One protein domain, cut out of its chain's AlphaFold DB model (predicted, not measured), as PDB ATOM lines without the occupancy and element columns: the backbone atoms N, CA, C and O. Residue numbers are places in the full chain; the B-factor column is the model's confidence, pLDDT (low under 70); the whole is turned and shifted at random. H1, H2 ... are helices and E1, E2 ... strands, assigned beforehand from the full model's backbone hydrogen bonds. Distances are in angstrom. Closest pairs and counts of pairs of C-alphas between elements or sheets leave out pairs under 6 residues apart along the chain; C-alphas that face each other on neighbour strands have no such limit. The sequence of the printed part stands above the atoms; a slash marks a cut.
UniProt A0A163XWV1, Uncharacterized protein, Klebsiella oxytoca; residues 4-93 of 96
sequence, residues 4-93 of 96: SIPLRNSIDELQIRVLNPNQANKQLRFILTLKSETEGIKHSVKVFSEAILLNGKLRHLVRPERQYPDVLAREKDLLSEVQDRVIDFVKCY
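What this domain is: This is residues 4 to 93 of the 96 residues of an uncharacterized protein of Klebsiella oxytoca (UniProt A0A163XWV1). Five antiparallel strands form one strongly twisted sheet, curled like part of a barrel, and the sheet wraps round the long helix H3 near the end of the printed part. Two short helices, H1 and H2, follow one another between the last strand E5 and H3, and the loops after E2 and after E3 reach the two far ends of the long axis. The printed part has 90 residues, with five named strands and then three named helices, in the order E1 E2 E3 E4 E5 H1 H2 H3; the sheet has the same strand order, and the class is mixed, helices and strands. The whole is compact, with a radius of gyration of the C-alphas of 13.5 A, yet elongated in outline, spanning 44 by 25 by 22 A.

Where its parts are: Find C-alpha 4 at (123.054, 162.310, 156.566), where E1 begins; it runs through residues 4 to 6. Go on to E2 at residues 13 to 18, 16.6 A long, and E3 at residues 28 to 36, 25.9 A long. E4, residues 44 to 54, is the longest strand at 30.0 A, and begins at C-alpha 44 at (117.276, 150.034, 163.212). After it come E5, residues 57 to 60, H1, residues 64 to 67, and H2, residues 69 to 74. H3 takes residues 78 to 92, 21.1 A, and ends at C-alpha 92 at (122.260, 178.473, 154.945).

How they stand to each other: Start with the sheet, a meander, each strand the antiparallel neighbour of the one before, with E1 and E5 as its edge strands. In the hairpin of E1 and E2, look at N 5 and O 14, 2.8 A apart; in that of E2 and E3, at N 15 and O 33, 2.8 A. In the hairpin of E3 and E4, N 32 and O 49 are 2.8 A apart, and in that of E4 and E5, N 52 and O 59 are 2.8 A apart; these pairs are within hydrogen-bond range. H3 is on one face of this sheet, giving two layers, and the sheet curls round its residues 78 to 90. The closest C-alphas of E5 and H3 are those of Leu 58 and Gln 83, 5.9 A apart; those of E2 and H3 are Ile 16 and Val 82, 7.8 A apart. H1 only grazes the sheet, and H2 is not on it. H2 and H3 are close but not clearly touching, with the C-alphas of Leu 72 and Leu 78 closest at 6.9 A, and their lines are about perpendicular at 84 degrees. In H2 and H3 every O i to N i+4 pair is within hydrogen-bond range, while H1 is too short for such a pair.

The domain as a whole: The two C-alphas farthest apart, those of Asn 25 and Gly 40, are 44.1 A apart. The printed part has no cut, and no link is long. Look at the B-factor column: the mean pLDDT of the printed part is 86.1, and the model is under 70 at residues 22 to 26 and 37 to 43.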
ATOM      1  N   SER A   4     122.711 163.716 156.340       92.12
ATOM      2  CA  SER A   4     123.054 162.310 156.566       92.12
ATOM      3  C   SER A   4     124.541 162.131 156.272       92.12
ATOM      4  O   SER A   4     125.013 162.578 155.227       92.12
ATOM      5  N   ILE A   5     125.272 161.515 157.197       92.31
ATOM      6  CA  ILE A   5     126.705 161.234 157.084       92.31
ATOM      7  C   ILE A   5     126.865 159.710 157.001       92.31
ATOM      8  O   ILE A   5     126.609 159.037 158.003       92.31
ATOM      9  N   PRO A   6     127.249 159.138 155.849       91.62
ATOM     10  CA  PRO A   6     127.557 157.715 155.768       91.62
ATOM     11  C   PRO A   6     128.796 157.409 156.615       91.62
ATOM     12  O   PRO A   6     129.782 158.148 156.560       91.62
ATOM     13  N   LEU A   7     128.758 156.333 157.402       89.94
ATOM     14  CA  LEU A   7     129.936 155.898 158.148       89.94
ATOM     15  C   LEU A   7     130.896 155.192 157.190       89.94
ATOM     16  O   LEU A   7     130.490 154.316 156.433       89.94
ATOM     17  N   ARG A   8     132.179 155.556 157.198       86.00
ATOM     18  CA  ARG A   8     133.138 155.071 156.189       86.00
ATOM     19  C   ARG A   8     133.423 153.578 156.318       86.00
ATOM     20  O   ARG A   8     133.781 152.936 155.336       86.00
ATOM     21  N   ASN A   9     133.275 153.032 157.522       79.56
ATOM     22  CA  ASN A   9     133.603 151.648 157.856       79.56
ATOM     23  C   ASN A   9     132.364 150.819 158.243       79.56
ATOM     24  O   ASN A   9     132.495 149.807 158.936       79.56
ATOM     25  N   SER A  10     131.163 151.256 157.845       80.62
ATOM     26  CA  SER A  10     129.903 150.536 158.057       80.62
ATOM     27  C   SER A  10     128.917 150.818 156.916       80.62
ATOM     28  O   SER A  10     129.072 151.776 156.170       80.62
ATOM     29  N   ILE A  11     127.874 149.997 156.797       82.69
ATOM     30  CA  ILE A  11     126.691 150.293 155.966       82.69
ATOM     31  C   ILE A  11     125.711 151.249 156.667       82.69
ATOM     32  O   ILE A  11     124.650 151.570 156.135       82.69
ATOM     33  N   ASP A  12     126.050 151.668 157.884       88.62
ATOM     34  CA  ASP A  12     125.255 152.584 158.687       88.62
ATOM     35  C   ASP A  12     125.430 154.041 158.236       88.62
ATOM     36  O   ASP A  12     126.473 154.450 157.720       88.62
ATOM     37  N   GLU A  13     124.429 154.865 158.531       92.69
ATOM     38  CA  GLU A  13     124.505 156.316 158.376       92.69
ATOM     39  C   GLU A  13     124.148 157.035 159.680       92.69
ATOM     40  O   GLU A  13     123.264 156.621 160.436       92.69
ATOM     41  N   LEU A  14     124.812 158.158 159.935       93.88
ATOM     42  CA  LEU A  14     124.460 159.081 161.000       93.88
ATOM     43  C   LEU A  14     123.567 160.190 160.441       93.88
ATOM     44  O   LEU A  14     123.995 161.014 159.636       93.88
ATOM     45  N   GLN A  15     122.323 160.248 160.897       94.88
ATOM     46  CA  GLN A  15     121.385 161.303 160.525       94.88
ATOM     47  C   GLN A  15     121.384 162.416 161.569       94.88
ATOM     48  O   GLN A  15     121.293 162.154 162.768       94.88
ATOM     49  N   ILE A  16     121.406 163.665 161.109       95.06
ATOM     50  CA  ILE A  16     121.334 164.865 161.944       95.06
ATOM     51  C   ILE A  16     119.984 165.543 161.709       95.06
ATOM     52  O   ILE A  16     119.594 165.851 160.575       95.06
ATOM     53  N   ARG A  17     119.247 165.806 162.789       93.38
ATOM     54  CA  ARG A  17     117.940 166.472 162.735       93.38
ATOM     55  C   ARG A  17     117.887 167.613 163.739       93.38
ATOM     56  O   ARG A  17     118.338 167.467 164.867       93.38
ATOM     57  N   VAL A  18     117.300 168.733 163.328       91.38
ATOM     58  CA  VAL A  18     116.964 169.843 164.226       91.38
ATOM     59  C   VAL A  18     115.654 169.524 164.948       91.38
ATOM     60  O   VAL A  18     114.692 169.087 164.317       91.38
ATOM     61  N   LEU A  19     115.623 169.711 166.266       88.62
ATOM     62  CA  LEU A  19     114.452 169.437 167.106       88.62
ATOM     63  C   LEU A  19     113.538 170.657 167.264       88.62
ATOM     64  O   LEU A  19     112.330 170.510 167.404       88.62
ATOM     65  N   ASN A  20     114.103 171.862 167.243       84.81
ATOM     66  CA  ASN A  20     113.387 173.122 167.454       84.81
ATOM     67  C   ASN A  20     113.637 174.120 166.305       84.81
ATOM     68  O   ASN A  20     114.179 175.198 166.549       84.81
ATOM     69  N   PRO A  21     113.232 173.800 165.059       73.56
ATOM     70  CA  PRO A  21     113.549 174.616 163.883       73.56
ATOM     71  C   PRO A  21     112.975 176.040 163.925       73.56
ATOM     72  O   PRO A  21     113.528 176.919 163.289       73.56
ATOM     73  N   ASN A  22     111.906 176.294 164.684       69.88
ATOM     74  CA  ASN A  22     111.187 177.576 164.653       69.88
ATOM     75  C   ASN A  22     111.575 178.529 165.799       69.88
ATOM     76  O   ASN A  22     110.813 179.430 166.142       69.88
ATOM     77  N   GLN A  23     112.708 178.304 166.470       66.81
ATOM     78  CA  GLN A  23     113.138 179.160 167.577       66.81
ATOM     79  C   GLN A  23     114.219 180.148 167.130       66.81
ATOM     80  O   GLN A  23     115.406 179.885 167.293       66.81
ATOM     81  N   ALA A  24     113.776 181.312 166.648       57.38
ATOM     82  CA  ALA A  24     114.598 182.418 166.138       57.38
ATOM     83  C   ALA A  24     115.696 182.930 167.095       57.38
ATOM     84  O   ALA A  24     116.671 183.525 166.663       57.38
ATOM     85  N   ASN A  25     115.569 182.692 168.406       56.41
ATOM     86  CA  ASN A  25     116.454 183.274 169.427       56.41
ATOM     87  C   ASN A  25     116.841 182.298 170.551       56.41
ATOM     88  O   ASN A  25     117.222 182.718 171.644       56.41
ATOM     89  N   LYS A  26     116.711 180.984 170.333       63.94
ATOM     90  CA  LYS A  26     117.090 179.983 171.341       63.94
ATOM     91  C   LYS A  26     118.130 179.023 170.795       63.94
ATOM     92  O   LYS A  26     118.190 178.738 169.608       63.94
ATOM     93  N   GLN A  27     118.931 178.514 171.724       81.19
ATOM     94  CA  GLN A  27     119.863 177.413 171.535       81.19
ATOM     95  C   GLN A  27     119.242 176.313 170.658       81.19
ATOM     96  O   GLN A  27     118.299 175.630 171.076       81.19
ATOM     97  N   LEU A  28     119.763 176.156 169.439       88.44
ATOM     98  CA  LEU A  28     119.319 175.108 168.530       88.44
ATOM     99  C   LEU A  28     119.680 173.750 169.105       88.44
ATOM    100  O   LEU A  28     120.819 173.532 169.518       88.44
ATOM    101  N   ARG A  29     118.703 172.850 169.122       92.00
ATOM    102  CA  ARG A  29     118.829 171.474 169.582       92.00
ATOM    103  C   ARG A  29     118.825 170.543 168.390       92.00
ATOM    104  O   ARG A  29     117.985 170.653 167.496       92.00
ATOM    105  N   PHE A  30     119.740 169.594 168.429       93.56
ATOM    106  CA  PHE A  30     119.935 168.583 167.416       93.56
ATOM    107  C   PHE A  30     119.843 167.208 168.056       93.56
ATOM    108  O   PHE A  30     120.354 166.988 169.154       93.56
ATOM    109  N   ILE A  31     119.224 166.283 167.337       95.00
ATOM    110  CA  ILE A  31     119.310 164.858 167.622       95.00
ATOM    111  C   ILE A  31     120.087 164.190 166.496       95.00
ATOM    112  O   ILE A  31     119.850 164.450 165.311       95.00
ATOM    113  N   LEU A  32     121.049 163.366 166.887       95.12
ATOM    114  CA  LEU A  32     121.870 162.567 166.002       95.12
ATOM    115  C   LEU A  32     121.436 161.120 166.187       95.12
ATOM    116  O   LEU A  32     121.397 160.626 167.317       95.12
ATOM    117  N   THR A  33     121.103 160.440 165.099       94.31
ATOM    118  CA  THR A  33     120.641 159.050 165.136       94.31
ATOM    119  C   THR A  33     121.454 158.188 164.190       94.31
ATOM    120  O   THR A  33     121.603 158.545 163.025       94.31
ATOM    121  N   LEU A  34     121.932 157.043 164.673       92.06
ATOM    122  CA  LEU A  34     122.498 155.994 163.831       92.06
ATOM    123  C   LEU A  34     121.362 155.200 163.202       92.06
ATOM    124  O   LEU A  34     120.512 154.664 163.917       92.06
ATOM    125  N   LYS A  35     121.355 155.133 161.876       90.56
ATOM    126  CA  LYS A  35     120.491 154.252 161.106       90.56
ATOM    127  C   LYS A  35     121.336 153.094 160.585       90.56
ATOM    128  O   LYS A  35     122.317 153.325 159.886       90.56
ATOM    129  N   SER A  36     120.909 151.878 160.899       84.75
ATOM    130  CA  SER A  36     121.571 150.639 160.497       84.75
ATOM    131  C   SER A  36     120.680 149.779 159.617       84.75
ATOM    132  O   SER A  36     119.491 149.594 159.908       84.75
ATOM    133  N   GLU A  37     121.276 149.214 158.570       69.88
ATOM    134  CA  GLU A  37     120.636 148.279 157.638       69.88
ATOM    135  C   GLU A  37     121.357 146.923 157.648       69.88
ATOM    136  O   GLU A  37     121.865 146.463 156.638       69.88
ATOM    137  N   THR A  38     121.440 146.264 158.806       64.62
ATOM    138  CA  THR A  38     122.010 144.907 158.897       64.62
ATOM    139  C   THR A  38     121.051 143.829 158.391       64.62
ATOM    140  O   THR A  38     119.838 143.915 158.596       64.62
ATOM    141  N   GLU A  39     121.613 142.772 157.791       55.19
ATOM    142  CA  GLU A  39     120.868 141.615 157.281       55.19
ATOM    143  C   GLU A  39     119.875 141.068 158.322       55.19
ATOM    144  O   GLU A  39     120.226 140.768 159.463       55.19
ATOM    145  N   GLY A  40     118.601 140.975 157.931       61.69
ATOM    146  CA  GLY A  40     117.517 140.451 158.770       61.69
ATOM    147  C   GLY A  40     116.802 141.473 159.666       61.69
ATOM    148  O   GLY A  40     115.691 141.187 160.112       61.69
ATOM    149  N   ILE A  41     117.348 142.679 159.882       61.16
ATOM    150  CA  ILE A  41     116.684 143.749 160.650       61.16
ATOM    151  C   ILE A  41     116.331 144.902 159.709       61.16
ATOM    152  O   ILE A  41     117.188 145.681 159.299       61.16
ATOM    153  N   LYS A  42     115.038 145.052 159.395       60.00
ATOM    154  CA  LYS A  42     114.534 146.221 158.660       60.00
ATOM    155  C   LYS A  42     114.687 147.477 159.525       60.00
ATOM    156  O   LYS A  42     113.897 147.692 160.436       60.00
ATOM    157  N   HIS A  43     115.689 148.290 159.197       67.81
ATOM    158  CA  HIS A  43     115.902 149.665 159.663       67.81
ATOM    159  C   HIS A  43     115.918 149.836 161.193       67.81
ATOM    160  O   HIS A  43     114.925 150.229 161.807       67.81
ATOM    161  N   SER A  44     117.076 149.614 161.821       84.12
ATOM    162  CA  SER A  44     117.276 150.034 163.212       84.12
ATOM    163  C   SER A  44     117.655 151.512 163.249       84.12
ATOM    164  O   SER A  44     118.588 151.919 162.563       84.12
ATOM    165  N   VAL A  45     116.947 152.314 164.047       88.06
ATOM    166  CA  VAL A  45     117.317 153.708 164.328       88.06
ATOM    167  C   VAL A  45     117.577 153.841 165.821       88.06
ATOM    168  O   VAL A  45     116.694 153.563 166.632       88.06
ATOM    169  N   LYS A  46     118.784 154.270 166.191       90.31
ATOM    170  CA  LYS A  46     119.192 154.470 167.587       90.31
ATOM    171  C   LYS A  46     119.680 155.893 167.794       90.31
ATOM    172  O   LYS A  46     120.358 156.451 166.934       90.31
ATOM    173  N   VAL A  47     119.364 156.484 168.945       91.31
ATOM    174  CA  VAL A  47     119.912 157.794 169.315       91.31
ATOM    175  C   VAL A  47     121.408 157.638 169.552       91.31
ATOM    176  O   VAL A  47     121.824 156.827 170.377       91.31
ATOM    177  N   PHE A  48     122.192 158.400 168.801       93.00
ATOM    178  CA  PHE A  48     123.641 158.479 168.926       93.00
ATOM    179  C   PHE A  48     124.046 159.554 169.929       93.00
ATOM    180  O   PHE A  48     124.917 159.347 170.769       93.00
ATOM    181  N   SER A  49     123.414 160.723 169.827       94.19
ATOM    182  CA  SER A  49     123.679 161.860 170.694       94.19
ATOM    183  C   SER A  49     122.561 162.896 170.586       94.19
ATOM    184  O   SER A  49     121.917 163.037 169.548       94.19
ATOM    185  N   GLU A  50     122.381 163.670 171.648       93.75
ATOM    186  CA  GLU A  50     121.687 164.952 171.601       93.75
ATOM    187  C   GLU A  50     122.708 166.068 171.768       93.75
ATOM    188  O   GLU A  50     123.601 165.976 172.615       93.75
ATOM    189  N   ALA A  51     122.566 167.130 170.984       94.25
ATOM    190  CA  ALA A  51     123.505 168.234 170.974       94.25
ATOM    191  C   ALA A  51     122.807 169.589 170.868       94.25
ATOM    192  O   ALA A  51     121.671 169.710 170.418       94.25
ATOM    193  N   ILE A  52     123.519 170.623 171.289       93.12
ATOM    194  CA  ILE A  52     123.092 172.015 171.225       93.12
ATOM    195  C   ILE A  52     124.153 172.857 170.532       93.12
ATOM    196  O   ILE A  52     125.341 172.706 170.815       93.12
ATOM    197  N   LEU A  53     123.741 173.776 169.660       89.81
ATOM    198  CA  LEU A  53     124.648 174.785 169.120       89.81
ATOM    199  C   LEU A  53     124.634 176.013 170.034       89.81
ATOM    200  O   LEU A  53     123.592 176.632 170.248       89.81
ATOM    201  N   LEU A  54     125.798 176.360 170.584       86.69
ATOM    202  CA  LEU A  54     125.976 177.519 171.454       86.69
ATOM    203  C   LEU A  54     127.254 178.264 171.064       86.69
ATOM    204  O   LEU A  54     128.338 177.683 171.080       86.69
ATOM    205  N   ASN A  55     127.130 179.553 170.736       84.06
ATOM    206  CA  ASN A  55     128.241 180.420 170.316       84.06
ATOM    207  C   ASN A  55     129.080 179.808 169.177       84.06
ATOM    208  O   ASN A  55     130.306 179.778 169.244       84.06
ATOM    209  N   GLY A  56     128.410 179.237 168.170       83.56
ATOM    210  CA  GLY A  56     129.062 178.602 167.019       83.56
ATOM    211  C   GLY A  56     129.753 177.265 167.311       83.56
ATOM    212  O   GLY A  56     130.384 176.717 166.416       83.56
ATOM    213  N   LYS A  57     129.638 176.721 168.530       88.44
ATOM    214  CA  LYS A  57     130.191 175.410 168.898       88.44
ATOM    215  C   LYS A  57     129.089 174.413 169.214       88.44
ATOM    216  O   LYS A  57     128.165 174.724 169.973       88.44
ATOM    217  N   LEU A  58     129.211 173.210 168.664       92.00
ATOM    218  CA  LEU A  58     128.306 172.112 168.966       92.00
ATOM    219  C   LEU A  58     128.715 171.482 170.302       92.00
ATOM    220  O   LEU A  58     129.875 171.137 170.512       92.00
ATOM    221  N   ARG A  59     127.774 171.362 171.237       92.50
ATOM    222  CA  ARG A  59     128.000 170.715 172.534       92.50
ATOM    223  C   ARG A  59     127.055 169.537 172.687       92.50
ATOM    224  O   ARG A  59     125.841 169.713 172.642       92.50
ATOM    225  N   HIS A  60     127.615 168.357 172.916       91.69
ATOM    226  CA  HIS A  60     126.850 167.138 173.152       91.69
ATOM    227  C   HIS A  60     126.309 167.119 174.589       91.69
ATOM    228  O   HIS A  60     127.076 167.174 175.553       91.69
ATOM    229  N   LEU A  61     124.983 167.060 174.726       90.62
ATOM    230  CA  LEU A  61     124.278 166.840 175.992       90.62
ATOM    231  C   LEU A  61     124.371 165.368 176.395       90.62
ATOM    232  O   LEU A  61     124.706 165.049 177.535       90.62
ATOM    233  N   VAL A  62     124.138 164.478 175.428       87.56
ATOM    234  CA  VAL A  62     124.375 163.039 175.561       87.56
ATOM    235  C   VAL A  62     125.655 162.714 174.811       87.56
ATOM    236  O   VAL A  62     125.725 162.879 173.595       87.56
ATOM    237  N   ARG A  63     126.684 162.298 175.547       86.06
ATOM    238  CA  ARG A  63     128.029 162.057 175.019       86.06
ATOM    239  C   ARG A  63     128.115 160.709 174.290       86.06
ATOM    240  O   ARG A  63     128.003 159.679 174.965       86.06
ATOM    241  N   PRO A  64     128.327 160.690 172.959       88.50
ATOM    242  CA  PRO A  64     128.401 159.445 172.199       88.50
ATOM    243  C   PRO A  64     129.602 158.577 172.596       88.50
ATOM    244  O   PRO A  64     129.549 157.364 172.433       88.50
ATOM    245  N   GLU A  65     130.645 159.146 173.205       89.69
ATOM    246  CA  GLU A  65     131.853 158.434 173.643       89.69
ATOM    247  C   GLU A  65     131.568 157.323 174.655       89.69
ATOM    248  O   GLU A  65     132.302 156.343 174.721       89.69
ATOM    249  N   ARG A  66     130.502 157.465 175.451       85.94
ATOM    250  CA  ARG A  66     130.107 156.442 176.430       85.94
ATOM    251  C   ARG A  66     129.187 155.380 175.844       85.94
ATOM    252  O   ARG A  66     129.172 154.264 176.345       85.94
ATOM    253  N   GLN A  67     128.388 155.740 174.843       86.50
ATOM    254  CA  GLN A  67     127.349 154.868 174.290       86.50
ATOM    255  C   GLN A  67     127.831 154.095 173.061       86.50
ATOM    256  O   GLN A  67     127.425 152.956 172.855       86.50
ATOM    257  N   TYR A  68     128.713 154.706 172.270       90.62
ATOM    258  CA  TYR A  68     129.202 154.188 170.995       90.62
ATOM    259  C   TYR A  68     130.720 154.409 170.835       90.62
ATOM    260  O   TYR A  68     131.151 154.978 169.825       90.62
ATOM    261  N   PRO A  69     131.555 153.979 171.802       90.88
ATOM    262  CA  PRO A  69     133.006 154.151 171.713       90.88
ATOM    263  C   PRO A  69     133.592 153.503 170.450       90.88
ATOM    264  O   PRO A  69     134.461 154.090 169.809       90.88
ATOM    265  N   ASP A  70     133.065 152.346 170.038       90.69
ATOM    266  CA  ASP A  70     133.541 151.616 168.857       90.69
ATOM    267  C   ASP A  70     133.296 152.375 167.551       90.69
ATOM    268  O   ASP A  70     134.130 152.345 166.645       90.69
ATOM    269  N   VAL A  71     132.165 153.081 167.455       89.50
ATOM    270  CA  VAL A  71     131.832 153.891 166.276       89.50
ATOM    271  C   VAL A  71     132.815 155.050 166.160       89.50
ATOM    272  O   VAL A  71     133.378 155.267 165.093       89.50
ATOM    273  N   LEU A  72     133.096 155.743 167.266       91.44
ATOM    274  CA  LEU A  72     134.044 156.861 167.277       91.44
ATOM    275  C   LEU A  72     135.496 156.422 167.063       91.44
ATOM    276  O   LEU A  72     136.276 157.155 166.463       91.44
ATOM    277  N   ALA A  73     135.865 155.225 167.521       90.75
ATOM    278  CA  ALA A  73     137.194 154.674 167.276       90.75
ATOM    279  C   ALA A  73     137.443 154.406 165.780       90.75
ATOM    280  O   ALA A  73     138.563 154.595 165.295       90.75
ATOM    281  N   ARG A  74     136.402 153.979 165.050       90.19
ATOM    282  CA  ARG A  74     136.452 153.714 163.601       90.19
ATOM    283  C   ARG A  74     136.302 154.989 162.774       90.19
ATOM    284  O   ARG A  74     137.010 155.170 161.788       90.19
ATOM    285  N   GLU A  75     135.430 155.893 163.202       90.81
ATOM    286  CA  GLU A  75     135.085 157.131 162.502       90.81
ATOM    287  C   GLU A  75     135.713 158.343 163.207       90.81
ATOM    288  O   GLU A  75     135.025 159.168 163.813       90.81
ATOM    289  N   LYS A  76     137.047 158.444 163.146       87.44
ATOM    290  CA  LYS A  76     137.838 159.417 163.929       87.44
ATOM    291  C   LYS A  76     137.410 160.879 163.747       87.44
ATOM    292  O   LYS A  76     137.487 161.653 164.696       87.44
ATOM    293  N   ASP A  77     136.934 161.235 162.556       91.75
ATOM    294  CA  ASP A  77     136.550 162.606 162.203       91.75
ATOM    295  C   ASP A  77     135.037 162.860 162.304       91.75
ATOM    296  O   ASP A  77     134.578 163.960 162.002       91.75
ATOM    297  N   LEU A  78     134.245 161.874 162.748       92.62
ATOM    298  CA  LEU A  78     132.780 161.934 162.702       92.62
ATOM    299  C   LEU A  78     132.211 163.140 163.449       92.62
ATOM    300  O   LEU A  78     131.325 163.817 162.941       92.62
ATOM    301  N   LEU A  79     132.717 163.425 164.653       92.12
ATOM    302  CA  LEU A  79     132.221 164.547 165.457       92.12
ATOM    303  C   LEU A  79     132.594 165.907 164.849       92.12
ATOM    304  O   LEU A  79     131.803 166.846 164.931       92.12
ATOM    305  N   SER A  80     133.763 165.998 164.212       93.25
ATOM    306  CA  SER A  80     134.181 167.193 163.475       93.25
ATOM    307  C   SER A  80     133.285 167.406 162.256       93.25
ATOM    308  O   SER A  80     132.730 168.489 162.091       93.25
ATOM    309  N   GLU A  81     133.038 166.352 161.471       94.88
ATOM    310  CA  GLU A  81     132.152 166.421 160.307       94.88
ATOM    311  C   GLU A  81     130.719 166.799 160.713       94.88
ATOM    312  O   GLU A  81     130.099 167.662 160.096       94.88
ATOM    313  N   VAL A  82     130.199 166.221 161.799       94.50
ATOM    314  CA  VAL A  82     128.906 166.607 162.381       94.50
ATOM    315  C   VAL A  82     128.866 168.104 162.693       94.50
ATOM    316  O   VAL A  82     127.874 168.766 162.374       94.50
ATOM    317  N   GLN A  83     129.908 168.643 163.332       93.94
ATOM    318  CA  GLN A  83     129.968 170.061 163.670       93.94
ATOM    319  C   GLN A  83     129.934 170.929 162.410       93.94
ATOM    320  O   GLN A  83     129.152 171.881 162.362       93.94
ATOM    321  N   ASP A  84     130.721 170.579 161.395       93.56
ATOM    322  CA  ASP A  84     130.781 171.319 160.134       93.56
ATOM    323  C   ASP A  84     129.414 171.331 159.437       93.56
ATOM    324  O   ASP A  84     128.902 172.399 159.097       93.56
ATOM    325  N   ARG A  85     128.735 170.175 159.352       93.44
ATOM    326  CA  ARG A  85     127.375 170.082 158.786       93.44
ATOM    327  C   ARG A  85     126.359 170.935 159.540       93.44
ATOM    328  O   ARG A  85     125.491 171.546 158.917       93.44
ATOM    329  N   VAL A  86     126.434 170.974 160.871       91.94
ATOM    330  CA  VAL A  86     125.534 171.804 161.685       91.94
ATOM    331  C   VAL A  86     125.810 173.292 161.468       91.94
ATOM    332  O   VAL A  86     124.864 174.066 161.319       91.94
ATOM    333  N   ILE A  87     127.080 173.700 161.440       90.81
ATOM    334  CA  ILE A  87     127.465 175.096 161.200       90.81
ATOM    335  C   ILE A  87     126.995 175.548 159.814       90.81
ATOM    336  O   ILE A  87     126.404 176.624 159.699       90.81
ATOM    337  N   ASP A  88     127.211 174.733 158.783       91.00
ATOM    338  CA  ASP A  88     126.789 175.043 157.418       91.00
ATOM    339  C   ASP A  88     125.269 175.156 157.306       91.00
ATOM    340  O   ASP A  88     124.758 176.117 156.729       91.00
ATOM    341  N   PHE A  89     124.527 174.247 157.944       88.62
ATOM    342  CA  PHE A  89     123.070 174.329 157.999       88.62
ATOM    343  C   PHE A  89     122.583 175.649 158.603       88.62
ATOM    344  O   PHE A  89     121.709 176.296 158.033       88.62
ATOM    345  N   VAL A  90     123.163 176.087 159.723       86.50
ATOM    346  CA  VAL A  90     122.752 177.339 160.379       86.50
ATOM    347  C   VAL A  90     123.106 178.572 159.545       86.50
ATOM    348  O   VAL A  90     122.359 179.549 159.567       86.50
ATOM    349  N   LYS A  91     124.198 178.537 158.773       85.94
ATOM    350  CA  LYS A  91     124.538 179.614 157.827       85.94
ATOM    351  C   LYS A  91     123.558 179.688 156.654       85.94
ATOM    352  O   LYS A  91     123.196 180.784 156.245       85.94
ATOM    353  N   CYS A  92     123.158 178.541 156.102       83.12
ATOM    354  CA  CYS A  92     122.260 178.473 154.945       83.12
ATOM    355  C   CYS A  92     120.786 178.704 155.304       83.12
ATOM    356  O   CYS A  92     120.015 179.139 154.452       83.12
ATOM    357  N   TYR A  93     120.402 178.429 156.549       75.19
ATOM    358  CA  TYR A  93     119.050 178.623 157.066       75.19
ATOM    359  C   TYR A  93     119.085 179.544 158.290       75.19
ATOM    360  O   TYR A  93     118.857 179.075 159.412       75.19
TER     361      TYR A  93